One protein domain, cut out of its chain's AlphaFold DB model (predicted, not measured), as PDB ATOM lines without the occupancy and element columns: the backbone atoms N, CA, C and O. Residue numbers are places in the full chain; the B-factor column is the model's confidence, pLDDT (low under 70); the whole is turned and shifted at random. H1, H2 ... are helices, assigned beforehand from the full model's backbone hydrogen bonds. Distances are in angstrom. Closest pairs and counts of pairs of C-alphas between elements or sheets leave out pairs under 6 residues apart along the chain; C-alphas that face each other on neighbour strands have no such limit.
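AT A GLANCE: This is residues 91 to 111 and 127 to 212 of the 571 residues of an uncharacterized protein of Polyangiaceae bacterium (UniProt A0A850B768). One long helix, H3, runs through the middle of an elongated body, and H1 crosses it as an X, with short H2 beside the start of H3. Towards the other end H4 folds back along H3 and H5 packs on it, while H6 and H7 make the far end. The printed part has 107 residues with seven named helices, H1 to H7, and no named strand: all helix. It is compact, with a radius of gyration of the C-alphas of 14.9 A, and spans 46 by 25 by 23 A.

IN THESE COORDINATES: H3, residues 138 to 158, is 30.4 A long. H1, residues 92 to 109, begins at C-alpha 92 (-25.097, -9.093, 57.356) and is 25.9 A long. H2 is residues 127 to 134, H4 161 to 167, H5 178 to 183. H6, residues 186 to 198, is 18.3 A long; H7, residues 202 to 212, ends at C-alpha 212 (-25.336, 20.915, 47.413).

HOW THE PARTS SIT: The hub H3 touches H1 about perpendicular, at 82 degrees; their closest C-alphas, Gly 100 and Ala 145, are 3.5 A apart. H3 touches H2 at 88 degrees, closest at C-alphas Glu 138 and Glu 128, 5.0 A. H3 and H4 form a helical hairpin at 24 degrees. H5 touches H3 at a steep tilt of 56 degrees, C-alphas Leu 182 and Leu 154 closest at 6.2 A. H6 touches H7, closest at C-alphas Val 196 and Ala 202, 6.0 A; H1 and H6 are apart. Every O i to N i+4 pair is within hydrogen-bond range in H1, H3, H4 and H5, against 2 of 4 in H2, 8 of 9 in H6 and 6 of 7 in H7.

THE WHOLE: The farthest C-alphas, Gly 110 and His 212, are 47.8 A apart. Residues 112 to 126 are not printed; C-alphas 111 and 127 are 14.1 A apart across the cut. Of the links printed whole, none is long. pLDDT is under 70 at residues 109 to 111 and 210 to 212.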
ATOM      1  N   SER A  91     -20.373 -10.432  58.041       86.56
ATOM      2  CA  SER A  91     -21.296  -9.289  58.111       86.56
ATOM      3  C   SER A  91     -22.695  -9.654  57.571       86.56
ATOM      4  O   SER A  91     -22.821 -10.592  56.772       86.56
ATOM      5  N   PRO A  92     -23.763  -8.918  57.944       89.00
ATOM      6  CA  PRO A  92     -25.097  -9.093  57.356       89.00
ATOM      7  C   PRO A  92     -25.096  -8.932  55.827       89.00
ATOM      8  O   PRO A  92     -25.780  -9.672  55.114       89.00
ATOM      9  N   GLU A  93     -24.283  -8.005  55.324       90.50
ATOM     10  CA  GLU A  93     -24.021  -7.739  53.914       90.50
ATOM     11  C   GLU A  93     -23.358  -8.945  53.234       90.50
ATOM     12  O   GLU A  93     -23.880  -9.426  52.227       90.50
ATOM     13  N   ALA A  94     -22.281  -9.505  53.802       90.38
ATOM     14  CA  ALA A  94     -21.611 -10.695  53.267       90.38
ATOM     15  C   ALA A  94     -22.521 -11.929  53.276       90.38
ATOM     16  O   ALA A  94     -22.594 -12.640  52.275       90.38
ATOM     17  N   LEU A  95     -23.276 -12.157  54.358       91.69
ATOM     18  CA  LEU A  95     -24.279 -13.225  54.418       91.69
ATOM     19  C   LEU A  95     -25.342 -13.063  53.321       91.69
ATOM     20  O   LEU A  95     -25.704 -14.040  52.666       91.69
ATOM     21  N   SER A  96     -25.815 -11.836  53.092       92.81
ATOM     22  CA  SER A  96     -26.797 -11.536  52.044       92.81
ATOM     23  C   SER A  96     -26.219 -11.757  50.644       92.81
ATOM     24  O   SER A  96     -26.816 -12.464  49.838       92.81
ATOM     25  N   TYR A  97     -25.028 -11.225  50.362       94.06
ATOM     26  CA  TYR A  97     -24.351 -11.393  49.076       94.06
ATOM     27  C   TYR A  97     -24.083 -12.875  48.754       94.06
ATOM     28  O   TYR A  97     -24.384 -13.340  47.653       94.06
ATOM     29  N   LEU A  98     -23.575 -13.647  49.722       93.50
ATOM     30  CA  LEU A  98     -23.259 -15.065  49.529       93.50
ATOM     31  C   LEU A  98     -24.523 -15.912  49.304       93.50
ATOM     32  O   LEU A  98     -24.532 -16.728  48.381       93.50
ATOM     33  N   ARG A  99     -25.613 -15.687  50.062       94.12
ATOM     34  CA  ARG A  99     -26.922 -16.323  49.792       94.12
ATOM     35  C   ARG A  99     -27.453 -15.956  48.404       94.12
ATOM     36  O   ARG A  99     -27.961 -16.823  47.693       94.12
ATOM     37  N   GLY A 100     -27.293 -14.696  48.002       93.94
ATOM     38  CA  GLY A 100     -27.682 -14.203  46.684       93.94
ATOM     39  C   GLY A 100     -26.955 -14.914  45.545       93.94
ATOM     40  O   GLY A 100     -27.600 -15.508  44.679       93.94
ATOM     41  N   ARG A 101     -25.616 -14.946  45.582       93.62
ATOM     42  CA  ARG A 101     -24.788 -15.696  44.617       93.62
ATOM     43  C   ARG A 101     -25.136 -17.185  44.582       93.62
ATOM     44  O   ARG A 101     -25.167 -17.768  43.497       93.62
ATOM     45  N   LEU A 102     -25.427 -17.788  45.737       92.00
ATOM     46  CA  LEU A 102     -25.803 -19.199  45.840       92.00
ATOM     47  C   LEU A 102     -27.111 -19.486  45.084       92.00
ATOM     48  O   LEU A 102     -27.153 -20.420  44.278       92.00
ATOM     49  N   TYR A 103     -28.131 -18.639  45.270       92.69
ATOM     50  CA  TYR A 103     -29.405 -18.707  44.544       92.69
ATOM     51  C   TYR A 103     -29.252 -18.434  43.042       92.69
ATOM     52  O   TYR A 103     -29.822 -19.169  42.238       92.69
ATOM     53  N   ILE A 104     -28.458 -17.434  42.639       91.06
ATOM     54  CA  ILE A 104     -28.200 -17.137  41.217       91.06
ATOM     55  C   ILE A 104     -27.566 -18.351  40.523       91.06
ATOM     56  O   ILE A 104     -28.012 -18.746  39.446       91.06
ATOM     57  N   GLY A 105     -26.572 -18.985  41.157       87.12
ATOM     58  CA  GLY A 105     -25.949 -20.209  40.648       87.12
ATOM     59  C   GLY A 105     -26.934 -21.378  40.546       87.12
ATOM     60  O   GLY A 105     -27.039 -21.998  39.489       87.12
ATOM     61  N   ALA A 106     -27.716 -21.631  41.599       85.81
ATOM     62  CA  ALA A 106     -28.718 -22.696  41.611       85.81
ATOM     63  C   ALA A 106     -29.824 -22.476  40.556       85.81
ATOM     64  O   ALA A 106     -30.223 -23.416  39.872       85.81
ATOM     65  N   LYS A 107     -30.265 -21.227  40.346       84.00
ATOM     66  CA  LYS A 107     -31.229 -20.864  39.297       84.00
ATOM     67  C   LYS A 107     -30.658 -21.073  37.889       84.00
ATOM     68  O   LYS A 107     -31.388 -21.533  37.019       84.00
ATOM     69  N   ARG A 108     -29.371 -20.779  37.656       79.62
ATOM     70  CA  ARG A 108     -28.696 -21.077  36.374       79.62
ATOM     71  C   ARG A 108     -28.603 -22.584  36.118       79.62
ATOM     72  O   ARG A 108     -28.842 -23.012  34.996       79.62
ATOM     73  N   GLN A 109     -28.325 -23.388  37.147       69.00
ATOM     74  CA  GLN A 109     -28.322 -24.853  37.036       69.00
ATOM     75  C   GLN A 109     -29.728 -25.413  36.758       69.00
ATOM     76  O   GLN A 109     -29.884 -26.239  35.865       69.00
ATOM     77  N   GLY A 110     -30.763 -24.906  37.438       59.72
ATOM     78  CA  GLY A 110     -32.164 -25.272  37.187       59.72
ATOM     79  C   GLY A 110     -32.753 -24.754  35.865       59.72
ATOM     80  O   GLY A 110     -33.866 -25.134  35.514       59.72
ATOM     81  N   ALA A 111     -32.031 -23.902  35.128       46.72
ATOM     82  CA  ALA A 111     -32.429 -23.420  33.804       46.72
ATOM     83  C   ALA A 111     -31.973 -24.339  32.650       46.72
ATOM     84  O   ALA A 111     -32.375 -24.114  31.510       46.72
ATOM     85  N   SER A 127     -35.622 -20.994  46.008       84.12
ATOM     86  CA  SER A 127     -35.556 -20.000  47.079       84.12
ATOM     87  C   SER A 127     -36.110 -20.515  48.413       84.12
ATOM     88  O   SER A 127     -35.526 -20.180  49.435       84.12
ATOM     89  N   GLU A 128     -37.141 -21.369  48.443       84.88
ATOM     90  CA  GLU A 128     -37.560 -22.093  49.665       84.88
ATOM     91  C   GLU A 128     -36.478 -23.068  50.157       84.88
ATOM     92  O   GLU A 128     -36.174 -23.127  51.350       84.88
ATOM     93  N   GLN A 129     -35.854 -23.804  49.233       85.62
ATOM     94  CA  GLN A 129     -34.806 -24.784  49.542       85.62
ATOM     95  C   GLN A 129     -33.544 -24.137  50.133       85.62
ATOM     96  O   GLN A 129     -32.886 -24.738  50.979       85.62
ATOM     97  N   LEU A 130     -33.221 -22.902  49.728       86.38
ATOM     98  CA  LEU A 130     -32.130 -22.113  50.314       86.38
ATOM     99  C   LEU A 130     -32.561 -21.297  51.545       86.38
ATOM    100  O   LEU A 130     -31.740 -21.038  52.422       86.38
ATOM    101  N   ALA A 131     -33.837 -20.922  51.650       88.38
ATOM    102  CA  ALA A 131     -34.410 -20.237  52.807       88.38
ATOM    103  C   ALA A 131     -34.332 -21.087  54.087       88.38
ATOM    104  O   ALA A 131     -33.837 -20.617  55.116       88.38
ATOM    105  N   ALA A 132     -34.766 -22.351  54.008       86.19
ATOM    106  CA  ALA A 132     -34.877 -23.257  55.151       86.19
ATOM    107  C   ALA A 132     -33.575 -23.436  55.976       86.19
ATOM    108  O   ALA A 132     -33.609 -23.155  57.178       86.19
ATOM    109  N   PRO A 133     -32.414 -23.831  55.402       85.75
ATOM    110  CA  PRO A 133     -31.178 -24.009  56.176       85.75
ATOM    111  C   PRO A 133     -30.616 -22.694  56.736       85.75
ATOM    112  O   PRO A 133     -29.874 -22.712  57.716       85.75
ATOM    113  N   HIS A 134     -30.971 -21.551  56.142       87.00
ATOM    114  CA  HIS A 134     -30.517 -20.229  56.573       87.00
ATOM    115  C   HIS A 134     -31.502 -19.499  57.503       87.00
ATOM    116  O   HIS A 134     -31.178 -18.406  57.961       87.00
ATOM    117  N   LYS A 135     -32.666 -20.094  57.814       89.50
ATOM    118  CA  LYS A 135     -33.726 -19.519  58.669       89.50
ATOM    119  C   LYS A 135     -34.182 -18.112  58.232       89.50
ATOM    120  O   LYS A 135     -34.418 -17.244  59.069       89.50
ATOM    121  N   VAL A 136     -34.301 -17.886  56.923       90.50
ATOM    122  CA  VAL A 136     -34.793 -16.627  56.325       90.50
ATOM    123  C   VAL A 136     -35.961 -16.897  55.383       90.50
ATOM    124  O   VAL A 136     -36.110 -18.012  54.907       90.50
ATOM    125  N   ASP A 137     -36.766 -15.882  55.063       91.69
ATOM    126  CA  ASP A 137     -37.834 -16.010  54.064       91.69
ATOM    127  C   ASP A 137     -37.320 -16.290  52.642       91.69
ATOM    128  O   ASP A 137     -36.324 -15.723  52.186       91.69
ATOM    129  N   GLU A 138     -38.134 -17.020  51.877       92.25
ATOM    130  CA  GLU A 138     -38.077 -17.160  50.412       92.25
ATOM    131  C   GLU A 138     -37.859 -15.799  49.712       92.25
ATOM    132  O   GLU A 138     -36.959 -15.626  48.884       92.25
ATOM    133  N   LYS A 139     -38.627 -14.786  50.137       92.19
ATOM    134  CA  LYS A 139     -38.561 -13.408  49.627       92.19
ATOM    135  C   LYS A 139     -37.232 -12.725  49.953       92.19
ATOM    136  O   LYS A 139     -36.793 -11.857  49.200       92.19
ATOM    137  N   THR A 140     -36.589 -13.092  51.058       93.06
ATOM    138  CA  THR A 140     -35.274 -12.562  51.442       93.06
ATOM    139  C   THR A 140     -34.182 -13.148  50.555       93.06
ATOM    140  O   THR A 140     -33.372 -12.375  50.053       93.06
ATOM    141  N   ILE A 141     -34.238 -14.441  50.212       92.81
ATOM    142  CA  ILE A 141     -33.338 -15.039  49.207       92.81
ATOM    143  C   ILE A 141     -33.437 -14.303  47.854       92.81
ATOM    144  O   ILE A 141     -32.411 -13.987  47.251       92.81
ATOM    145  N   ARG A 142     -34.646 -13.927  47.401       92.38
ATOM    146  CA  ARG A 142     -34.816 -13.116  46.172       92.38
ATOM    147  C   ARG A 142     -34.215 -11.705  46.279       92.38
ATOM    148  O   ARG A 142     -33.597 -11.235  45.326       92.38
ATOM    149  N   ARG A 143     -34.384 -11.018  47.417       93.50
ATOM    150  CA  ARG A 143     -33.775  -9.689  47.665       93.50
ATOM    151  C   ARG A 143     -32.251  -9.759  47.767       93.50
ATOM    152  O   ARG A 143     -31.568  -8.809  47.391       93.50
ATOM    153  N   ASP A 144     -31.732 -10.854  48.305       95.00
ATOM    154  CA  ASP A 144     -30.304 -11.133  48.450       95.00
ATOM    155  C   ASP A 144     -29.650 -11.422  47.096       95.00
ATOM    156  O   ASP A 144     -28.575 -10.896  46.821       95.00
ATOM    157  N   ALA A 145     -30.331 -12.152  46.206       94.38
ATOM    158  CA  ALA A 145     -29.906 -12.330  44.817       94.38
ATOM    159  C   ALA A 145     -29.762 -10.986  44.089       94.38
ATOM    160  O   ALA A 145     -28.689 -10.677  43.582       94.38
ATOM    161  N   LYS A 146     -30.796 -10.140  44.143       94.50
ATOM    162  CA  LYS A 146     -30.746  -8.800  43.547       94.50
ATOM    163  C   LYS A 146     -29.620  -7.933  44.131       94.50
ATOM    164  O   LYS A 146     -28.966  -7.204  43.399       94.50
ATOM    165  N   PHE A 147     -29.374  -8.019  45.437       95.06
ATOM    166  CA  PHE A 147     -28.281  -7.290  46.087       95.06
ATOM    167  C   PHE A 147     -26.895  -7.791  45.648       95.06
ATOM    168  O   PHE A 147     -25.975  -6.989  45.506       95.06
ATOM    169  N   ALA A 148     -26.744  -9.092  45.382       94.00
ATOM    170  CA  ALA A 148     -25.523  -9.632  44.789       94.00
ATOM    171  C   ALA A 148     -25.316  -9.141  43.345       94.00
ATOM    172  O   ALA A 148     -24.201  -8.763  43.001       94.00
ATOM    173  N   GLU A 149     -26.382  -9.073  42.541       94.44
ATOM    174  CA  GLU A 149     -26.354  -8.494  41.188       94.44
ATOM    175  C   GLU A 149     -25.971  -6.999  41.222       94.44
ATOM    176  O   GLU A 149     -25.059  -6.594  40.508       94.44
ATOM    177  N   GLU A 150     -26.579  -6.200  42.108       93.88
ATOM    178  CA  GLU A 150     -26.260  -4.771  42.287       93.88
ATOM    179  C   GLU A 150     -24.810  -4.542  42.790       93.88
ATOM    180  O   GLU A 150     -24.174  -3.558  42.412       93.88
ATOM    181  N   ILE A 151     -24.236  -5.446  43.599       93.25
ATOM    182  CA  ILE A 151     -22.816  -5.376  44.004       93.25
ATOM    183  C   ILE A 151     -21.873  -5.766  42.863       93.25
ATOM    184  O   ILE A 151     -20.862  -5.092  42.660       93.25
ATOM    185  N   ASP A 152     -22.170  -6.843  42.133       91.75
ATOM    186  CA  ASP A 152     -21.323  -7.295  41.026       91.75
ATOM    187  C   ASP A 152     -21.337  -6.270  39.866       91.75
ATOM    188  O   ASP A 152     -20.294  -6.021  39.261       91.75
ATOM    189  N   GLU A 153     -22.467  -5.588  39.619       92.62
ATOM    190  CA  GLU A 153     -22.553  -4.430  38.714       92.62
ATOM    191  C   GLU A 153     -21.710  -3.244  39.222       92.62
ATOM    192  O   GLU A 153     -20.947  -2.647  38.458       92.62
ATOM    193  N   LEU A 154     -21.786  -2.914  40.520       89.94
ATOM    194  CA  LEU A 154     -21.005  -1.807  41.087       89.94
ATOM    195  C   LEU A 154     -19.496  -2.082  40.990       89.94
ATOM    196  O   LEU A 154     -18.734  -1.172  40.660       89.94
ATOM    197  N   ALA A 155     -19.072  -3.330  41.208       89.94
ATOM    198  CA  ALA A 155     -17.687  -3.767  41.053       89.94
ATOM    199  C   ALA A 155     -17.203  -3.730  39.596       89.94
ATOM    200  O   ALA A 155     -16.065  -3.330  39.346       89.94
ATOM    201  N   ALA A 156     -18.063  -4.070  38.631       88.56
ATOM    202  CA  ALA A 156     -17.743  -3.963  37.209       88.56
ATOM    203  C   ALA A 156     -17.509  -2.508  36.754       88.56
ATOM    204  O   ALA A 156     -16.711  -2.278  35.849       88.56
ATOM    205  N   VAL A 157     -18.168  -1.525  37.386       86.56
ATOM    206  CA  VAL A 157     -18.006  -0.095  37.052       86.56
ATOM    207  C   VAL A 157     -16.928   0.609  37.891       86.56
ATOM    208  O   VAL A 157     -16.320   1.559  37.407       86.56
ATOM    209  N   CYS A 158     -16.679   0.182  39.137       82.50
ATOM    210  CA  CYS A 158     -15.871   0.948  40.107       82.50
ATOM    211  C   CYS A 158     -14.599   0.235  40.612       82.50
ATOM    212  O   CYS A 158     -13.937   0.742  41.522       82.50
ATOM    213  N   GLY A 159     -14.271  -0.934  40.056       84.88
ATOM    214  CA  GLY A 159     -13.168  -1.790  40.503       84.88
ATOM    215  C   GLY A 159     -13.610  -2.860  41.506       84.88
ATOM    216  O   GLY A 159     -14.560  -2.680  42.271       84.88
ATOM    217  N   ALA A 160     -12.905  -3.995  41.514       80.94
ATOM    218  CA  ALA A 160     -13.252  -5.174  42.315       80.94
ATOM    219  C   ALA A 160     -13.160  -4.936  43.837       80.94
ATOM    220  O   ALA A 160     -13.751  -5.671  44.631       80.94
ATOM    221  N   GLU A 161     -12.442  -3.893  44.246       82.81
ATOM    222  CA  GLU A 161     -12.237  -3.455  45.625       82.81
ATOM    223  C   GLU A 161     -13.555  -3.021  46.276       82.81
ATOM    224  O   GLU A 161     -13.799  -3.360  47.435       82.81
ATOM    225  N   ILE A 162     -14.447  -2.366  45.519       85.44
ATOM    226  CA  ILE A 162     -15.682  -1.774  46.060       85.44
ATOM    227  C   ILE A 162     -16.606  -2.827  46.681       85.44
ATOM    228  O   ILE A 162     -17.283  -2.578  47.675       85.44
ATOM    229  N   LYS A 163     -16.581  -4.047  46.141       88.06
ATOM    230  CA  LYS A 163     -17.282  -5.204  46.695       88.06
ATOM    231  C   LYS A 163     -16.778  -5.529  48.097       88.06
ATOM    232  O   LYS A 163     -17.577  -5.760  48.994       88.06
ATOM    233  N   GLN A 164     -15.467  -5.519  48.310       85.31
ATOM    234  CA  GLN A 164     -14.879  -5.801  49.619       85.31
ATOM    235  C   GLN A 164     -15.173  -4.659  50.610       85.31
ATOM    236  O   GLN A 164     -15.462  -4.926  51.773       85.31
ATOM    237  N   GLU A 165     -15.218  -3.407  50.139       85.44
ATOM    238  CA  GLU A 165     -15.638  -2.234  50.929       85.44
ATOM    239  C   GLU A 165     -17.116  -2.296  51.379       85.44
ATOM    240  O   GLU A 165     -17.439  -1.842  52.478       85.44
ATOM    241  N   VAL A 166     -18.006  -2.883  50.564       88.25
ATOM    242  CA  VAL A 166     -19.433  -3.115  50.890       88.25
ATOM    243  C   VAL A 166     -19.636  -4.333  51.801       88.25
ATOM    244  O   VAL A 166     -20.539  -4.335  52.633       88.25
ATOM    245  N   LEU A 167     -18.832  -5.392  51.651       87.94
ATOM    246  CA  LEU A 167     -18.990  -6.635  52.422       87.94
ATOM    247  C   LEU A 167     -18.242  -6.635  53.770       87.94
ATOM    248  O   LEU A 167     -18.445  -7.547  54.576       87.94
ATOM    249  N   ALA A 168     -17.405  -5.632  54.042       83.12
ATOM    250  CA  ALA A 168     -16.678  -5.485  55.303       83.12
ATOM    251  C   ALA A 168     -17.606  -5.365  56.532       83.12
ATOM    252  O   ALA A 168     -18.726  -4.866  56.460       83.12
ATOM    253  N   ARG A 169     -17.115  -5.770  57.711       73.75
ATOM    254  CA  ARG A 169     -17.846  -5.638  58.993       73.75
ATOM    255  C   ARG A 169     -18.127  -4.184  59.392       73.75
ATOM    256  O   ARG A 169     -19.106  -3.915  60.078       73.75
ATOM    257  N   ASN A 170     -17.269  -3.265  58.962       70.75
ATOM    258  CA  ASN A 170     -17.347  -1.822  59.183       70.75
ATOM    259  C   ASN A 170     -17.642  -1.059  57.874       70.75
ATOM    260  O   ASN A 170     -17.166   0.065  57.695       70.75
ATOM    261  N   ALA A 171     -18.400  -1.673  56.955       78.56
ATOM    262  CA  ALA A 171     -18.695  -1.135  55.628       78.56
ATOM    263  C   ALA A 171     -19.193   0.323  55.670       78.56
ATOM    264  O   ALA A 171     -20.223   0.653  56.262       78.56
ATOM    265  N   ARG A 172     -18.458   1.206  54.984       84.19
ATOM    266  CA  ARG A 172     -18.817   2.627  54.803       84.19
ATOM    267  C   ARG A 172     -19.882   2.835  53.714       84.19
ATOM    268  O   ARG A 172     -20.446   3.926  53.618       84.19
ATOM    269  N   ILE A 173     -20.157   1.792  52.927       87.62
ATOM    270  CA  ILE A 173     -21.204   1.705  51.906       87.62
ATOM    271  C   ILE A 173     -22.200   0.643  52.372       87.62
ATOM    272  O   ILE A 173     -21.871  -0.538  52.413       87.62
ATOM    273  N   THR A 174     -23.412   1.047  52.739       87.50
ATOM    274  CA  THR A 174     -24.440   0.113  53.219       87.50
ATOM    275  C   THR A 174     -25.232  -0.495  52.061       87.50
ATOM    276  O   THR A 174     -25.236   0.023  50.941       87.50
ATOM    277  N   ARG A 175     -26.027  -1.537  52.343       88.12
ATOM    278  CA  ARG A 175     -27.000  -2.110  51.391       88.12
ATOM    279  C   ARG A 175     -27.958  -1.082  50.765       88.12
ATOM    280  O   ARG A 175     -28.472  -1.327  49.677       88.12
ATOM    281  N   LYS A 176     -28.199   0.065  51.418       88.38
ATOM    282  CA  LYS A 176     -29.032   1.154  50.877       88.38
ATOM    283  C   LYS A 176     -28.290   2.055  49.882       88.38
ATOM    284  O   LYS A 176     -28.952   2.690  49.071       88.38
ATOM    285  N   ASP A 177     -26.957   2.092  49.922       90.25
ATOM    286  CA  ASP A 177     -26.124   3.044  49.171       90.25
ATOM    287  C   ASP A 177     -25.678   2.511  47.796       90.25
ATOM    288  O   ASP A 177     -25.472   3.295  46.870       90.25
ATOM    289  N   VAL A 178     -25.587   1.183  47.626       90.06
ATOM    290  CA  VAL A 178     -25.131   0.512  46.386       90.06
ATOM    291  C   VAL A 178     -25.945   0.938  45.154       90.06
ATOM    292  O   VAL A 178     -25.385   1.361  44.145       90.06
ATOM    293  N   LYS A 179     -27.279   0.882  45.235       90.00
ATOM    294  CA  LYS A 179     -28.173   1.254  44.127       90.00
ATOM    295  C   LYS A 179     -28.144   2.767  43.809       90.00
ATOM    296  O   LYS A 179     -28.061   3.098  42.628       90.00
ATOM    297  N   PRO A 180     -28.160   3.693  44.792       88.81
ATOM    298  CA  PRO A 180     -27.843   5.105  44.562       88.81
ATOM    299  C   PRO A 180     -26.505   5.337  43.849       88.81
ATOM    300  O   PRO A 180     -26.479   6.078  42.865       88.81
ATOM    301  N   LEU A 181     -25.424   4.667  44.271       87.69
ATOM    302  CA  LEU A 181     -24.114   4.745  43.609       87.69
ATOM    303  C   LEU A 181     -24.196   4.305  42.139       87.69
ATOM    304  O   LEU A 181     -23.701   5.021  41.271       87.69
ATOM    305  N   LEU A 182     -24.895   3.202  41.839       88.25
ATOM    306  CA  LEU A 182     -25.162   2.758  40.462       88.25
ATOM    307  C   LEU A 182     -25.951   3.773  39.618       88.25
ATOM    308  O   LEU A 182     -25.795   3.795  38.397       88.25
ATOM    309  N   THR A 183     -26.767   4.631  40.237       88.31
ATOM    310  CA  THR A 183     -27.515   5.693  39.537       88.31
ATOM    311  C   THR A 183     -26.783   7.036  39.432       88.31
ATOM    312  O   THR A 183     -27.220   7.893  38.667       88.31
ATOM    313  N   LEU A 184     -25.670   7.244  40.146       84.56
ATOM    314  CA  LEU A 184     -24.851   8.451  39.984       84.56
ATOM    315  C   LEU A 184     -24.116   8.455  38.636       84.56
ATOM    316  O   LEU A 184     -23.606   7.421  38.195       84.56
ATOM    317  N   LEU A 185     -23.955   9.644  38.041       83.62
ATOM    318  CA  LEU A 185     -23.016   9.854  36.932       83.62
ATOM    319  C   LEU A 185     -21.598   9.398  37.346       83.62
ATOM    320  O   LEU A 185     -21.237   9.628  38.507       83.62
ATOM    321  N   PRO A 186     -20.779   8.822  36.439       84.00
ATOM    322  CA  PRO A 186     -19.459   8.269  36.768       84.00
ATOM    323  C   PRO A 186     -18.588   9.211  37.609       84.00
ATOM    324  O   PRO A 186     -18.273   8.894  38.752       84.00
ATOM    325  N   SER A 187     -18.383  10.451  37.158       78.50
ATOM    326  CA  SER A 187     -17.566  11.457  37.860       78.50
ATOM    327  C   SER A 187     -18.143  11.966  39.191       78.50
ATOM    328  O   SER A 187     -17.485  12.707  39.919       78.50
ATOM    329  N   SER A 188     -19.382  11.610  39.540       81.69
ATOM    330  CA  SER A 188     -19.933  11.805  40.891       81.69
ATOM    331  C   SER A 188     -19.792  10.541  41.737       81.69
ATOM    332  O   SER A 188     -19.464  10.643  42.915       81.69
ATOM    333  N   ARG A 189     -19.971   9.363  41.133       88.94
ATOM    334  CA  ARG A 189     -19.751   8.048  41.749       88.94
ATOM    335  C   ARG A 189     -18.298   7.884  42.205       88.94
ATOM    336  O   ARG A 189     -18.063   7.573  43.365       88.94
ATOM    337  N   GLU A 190     -17.347   8.194  41.327       86.81
ATOM    338  CA  GLU A 190     -15.901   8.204  41.586       86.81
ATOM    339  C   GLU A 190     -15.543   9.087  42.789       86.81
ATOM    340  O   GLU A 190     -14.845   8.636  43.693       86.81
ATOM    341  N   ARG A 191     -16.086  10.313  42.856       85.62
ATOM    342  CA  ARG A 191     -15.856  11.236  43.982       85.62
ATOM    343  C   ARG A 191     -16.430  10.721  45.301       85.62
ATOM    344  O   ARG A 191     -15.772  10.865  46.328       85.62
ATOM    345  N   VAL A 192     -17.616  10.101  45.291       86.00
ATOM    346  CA  VAL A 192     -18.161   9.463  46.504       86.00
ATOM    347  C   VAL A 192     -17.270   8.304  46.942       86.00
ATOM    348  O   VAL A 192     -16.973   8.193  48.124       86.00
ATOM    349  N   ILE A 193     -16.809   7.470  46.011       87.56
ATOM    350  CA  ILE A 193     -15.968   6.306  46.319       87.56
ATOM    351  C   ILE A 193     -14.581   6.728  46.833       87.56
ATOM    352  O   ILE A 193     -14.093   6.140  47.795       87.56
ATOM    353  N   ALA A 194     -13.976   7.782  46.278       86.94
ATOM    354  CA  ALA A 194     -12.737   8.362  46.798       86.94
ATOM    355  C   ALA A 194     -12.905   8.848  48.252       86.94
ATOM    356  O   ALA A 194     -12.214   8.362  49.145       86.94
ATOM    357  N   ALA A 195     -13.904   9.697  48.519       85.19
ATOM    358  CA  ALA A 195     -14.167  10.210  49.865       85.19
ATOM    359  C   ALA A 195     -14.597   9.108  50.864       85.19
ATOM    360  O   ALA A 195     -14.291   9.181  52.057       85.19
ATOM    361  N   VAL A 196     -15.260   8.042  50.393       86.50
ATOM    362  CA  VAL A 196     -15.541   6.831  51.188       86.50
ATOM    363  C   VAL A 196     -14.255   6.121  51.602       86.50
ATOM    364  O   VAL A 196     -14.143   5.705  52.756       86.50
ATOM    365  N   ARG A 197     -13.274   5.996  50.702       85.50
ATOM    366  CA  ARG A 197     -11.968   5.385  50.997       85.50
ATOM    367  C   ARG A 197     -11.160   6.247  51.972       85.50
ATOM    368  O   ARG A 197     -10.626   5.711  52.942       85.50
ATOM    369  N   GLU A 198     -11.182   7.567  51.799       84.75
ATOM    370  CA  GLU A 198     -10.545   8.542  52.698       84.75
ATOM    371  C   GLU A 198     -11.109   8.500  54.131       84.75
ATOM    372  O   GLU A 198     -10.345   8.513  55.094       84.75
ATOM    373  N   GLY A 199     -12.431   8.382  54.309       81.31
ATOM    374  CA  GLY A 199     -13.013   8.297  55.657       81.31
ATOM    375  C   GLY A 199     -14.539   8.304  55.759       81.31
ATOM    376  O   GLY A 199     -15.093   7.795  56.735       81.31
ATOM    377  N   ALA A 200     -15.229   8.888  54.781       84.56
ATOM    378  CA  ALA A 200     -16.637   9.245  54.899       84.56
ATOM    379  C   ALA A 200     -17.604   8.060  54.716       84.56
ATOM    380  O   ALA A 200     -17.277   7.014  54.159       84.56
ATOM    381  N   LYS A 201     -18.850   8.237  55.173       87.81
ATOM    382  CA  LYS A 201     -19.948   7.284  54.936       87.81
ATOM    383  C   LYS A 201     -20.672   7.647  53.641       87.81
ATOM    384  O   LYS A 201     -21.077   8.799  53.476       87.81
ATOM    385  N   ALA A 202     -20.903   6.667  52.767       87.12
ATOM    386  CA  ALA A 202     -21.571   6.878  51.481       87.12
ATOM    387  C   ALA A 202     -22.954   7.526  51.654       87.12
ATOM    388  O   ALA A 202     -23.268   8.497  50.975       87.12
ATOM    389  N   SER A 203     -23.729   7.070  52.639       86.56
ATOM    390  CA  SER A 203     -25.048   7.613  52.998       86.56
ATOM    391  C   SER A 203     -25.048   9.086  53.439       86.56
ATOM    392  O   SER A 203     -26.092   9.742  53.397       86.56
ATOM    393  N   THR A 204     -23.899   9.631  53.849       86.75
ATOM    394  CA  THR A 204     -23.719  11.065  54.126       86.75
ATOM    395  C   THR A 204     -23.378  11.826  52.851       86.75
ATOM    396  O   THR A 204     -24.107  12.749  52.504       86.75
ATOM    397  N   LEU A 205     -22.396  11.358  52.077       84.62
ATOM    398  CA  LEU A 205     -22.007  11.981  50.806       84.62
ATOM    399  C   LEU A 205     -23.139  11.982  49.763       84.62
ATOM    400  O   LEU A 205     -23.309  12.946  49.024       84.62
ATOM    401  N   LEU A 206     -23.952  10.922  49.711       83.69
ATOM    402  CA  LEU A 206     -25.134  10.830  48.846       83.69
ATOM    403  C   LEU A 206     -26.211  11.854  49.241       83.69
ATOM    404  O   LEU A 206     -26.837  12.460  48.372       83.69
ATOM    405  N   ARG A 207     -26.392  12.092  50.546       82.62
ATOM    406  CA  ARG A 207     -27.301  13.119  51.084       82.62
ATOM    407  C   ARG A 207     -26.769  14.532  50.818       82.62
ATOM    408  O   ARG A 207     -27.539  15.418  50.463       82.62
ATOM    409  N   GLU A 208     -25.461  14.734  50.941       76.44
ATOM    410  CA  GLU A 208     -24.781  16.009  50.676       76.44
ATOM    411  C   GLU A 208     -24.742  16.355  49.186       76.44
ATOM    412  O   GLU A 208     -24.971  17.505  48.833       76.44
ATOM    413  N   LEU A 209     -24.572  15.378  48.289       70.69
ATOM    414  CA  LEU A 209     -24.748  15.590  46.846       70.69
ATOM    415  C   LEU A 209     -26.193  15.970  46.495       70.69
ATOM    416  O   LEU A 209     -26.404  16.819  45.627       70.69
ATOM    417  N   GLY A 210     -27.182  15.403  47.193       62.81
ATOM    418  CA  GLY A 210     -28.578  15.835  47.088       62.81
ATOM    419  C   GLY A 210     -28.803  17.284  47.542       62.81
ATOM    420  O   GLY A 210     -29.620  17.979  46.949       62.81
ATOM    421  N   ARG A 211     -28.049  17.760  48.544       46.28
ATOM    422  CA  ARG A 211     -28.225  19.079  49.179       46.28
ATOM    423  C   ARG A 211     -27.388  20.205  48.559       46.28
ATOM    424  O   ARG A 211     -27.879  21.310  48.371       46.28
ATOM    425  N   HIS A 212     -26.153  19.937  48.144       38.72
ATOM    426  CA  HIS A 212     -25.336  20.915  47.413       38.72
ATOM    427  C   HIS A 212     -25.802  21.131  45.967       38.72
ATOM    428  O   HIS A 212     -25.375  22.090  45.325       38.72
TER     429      HIS A 212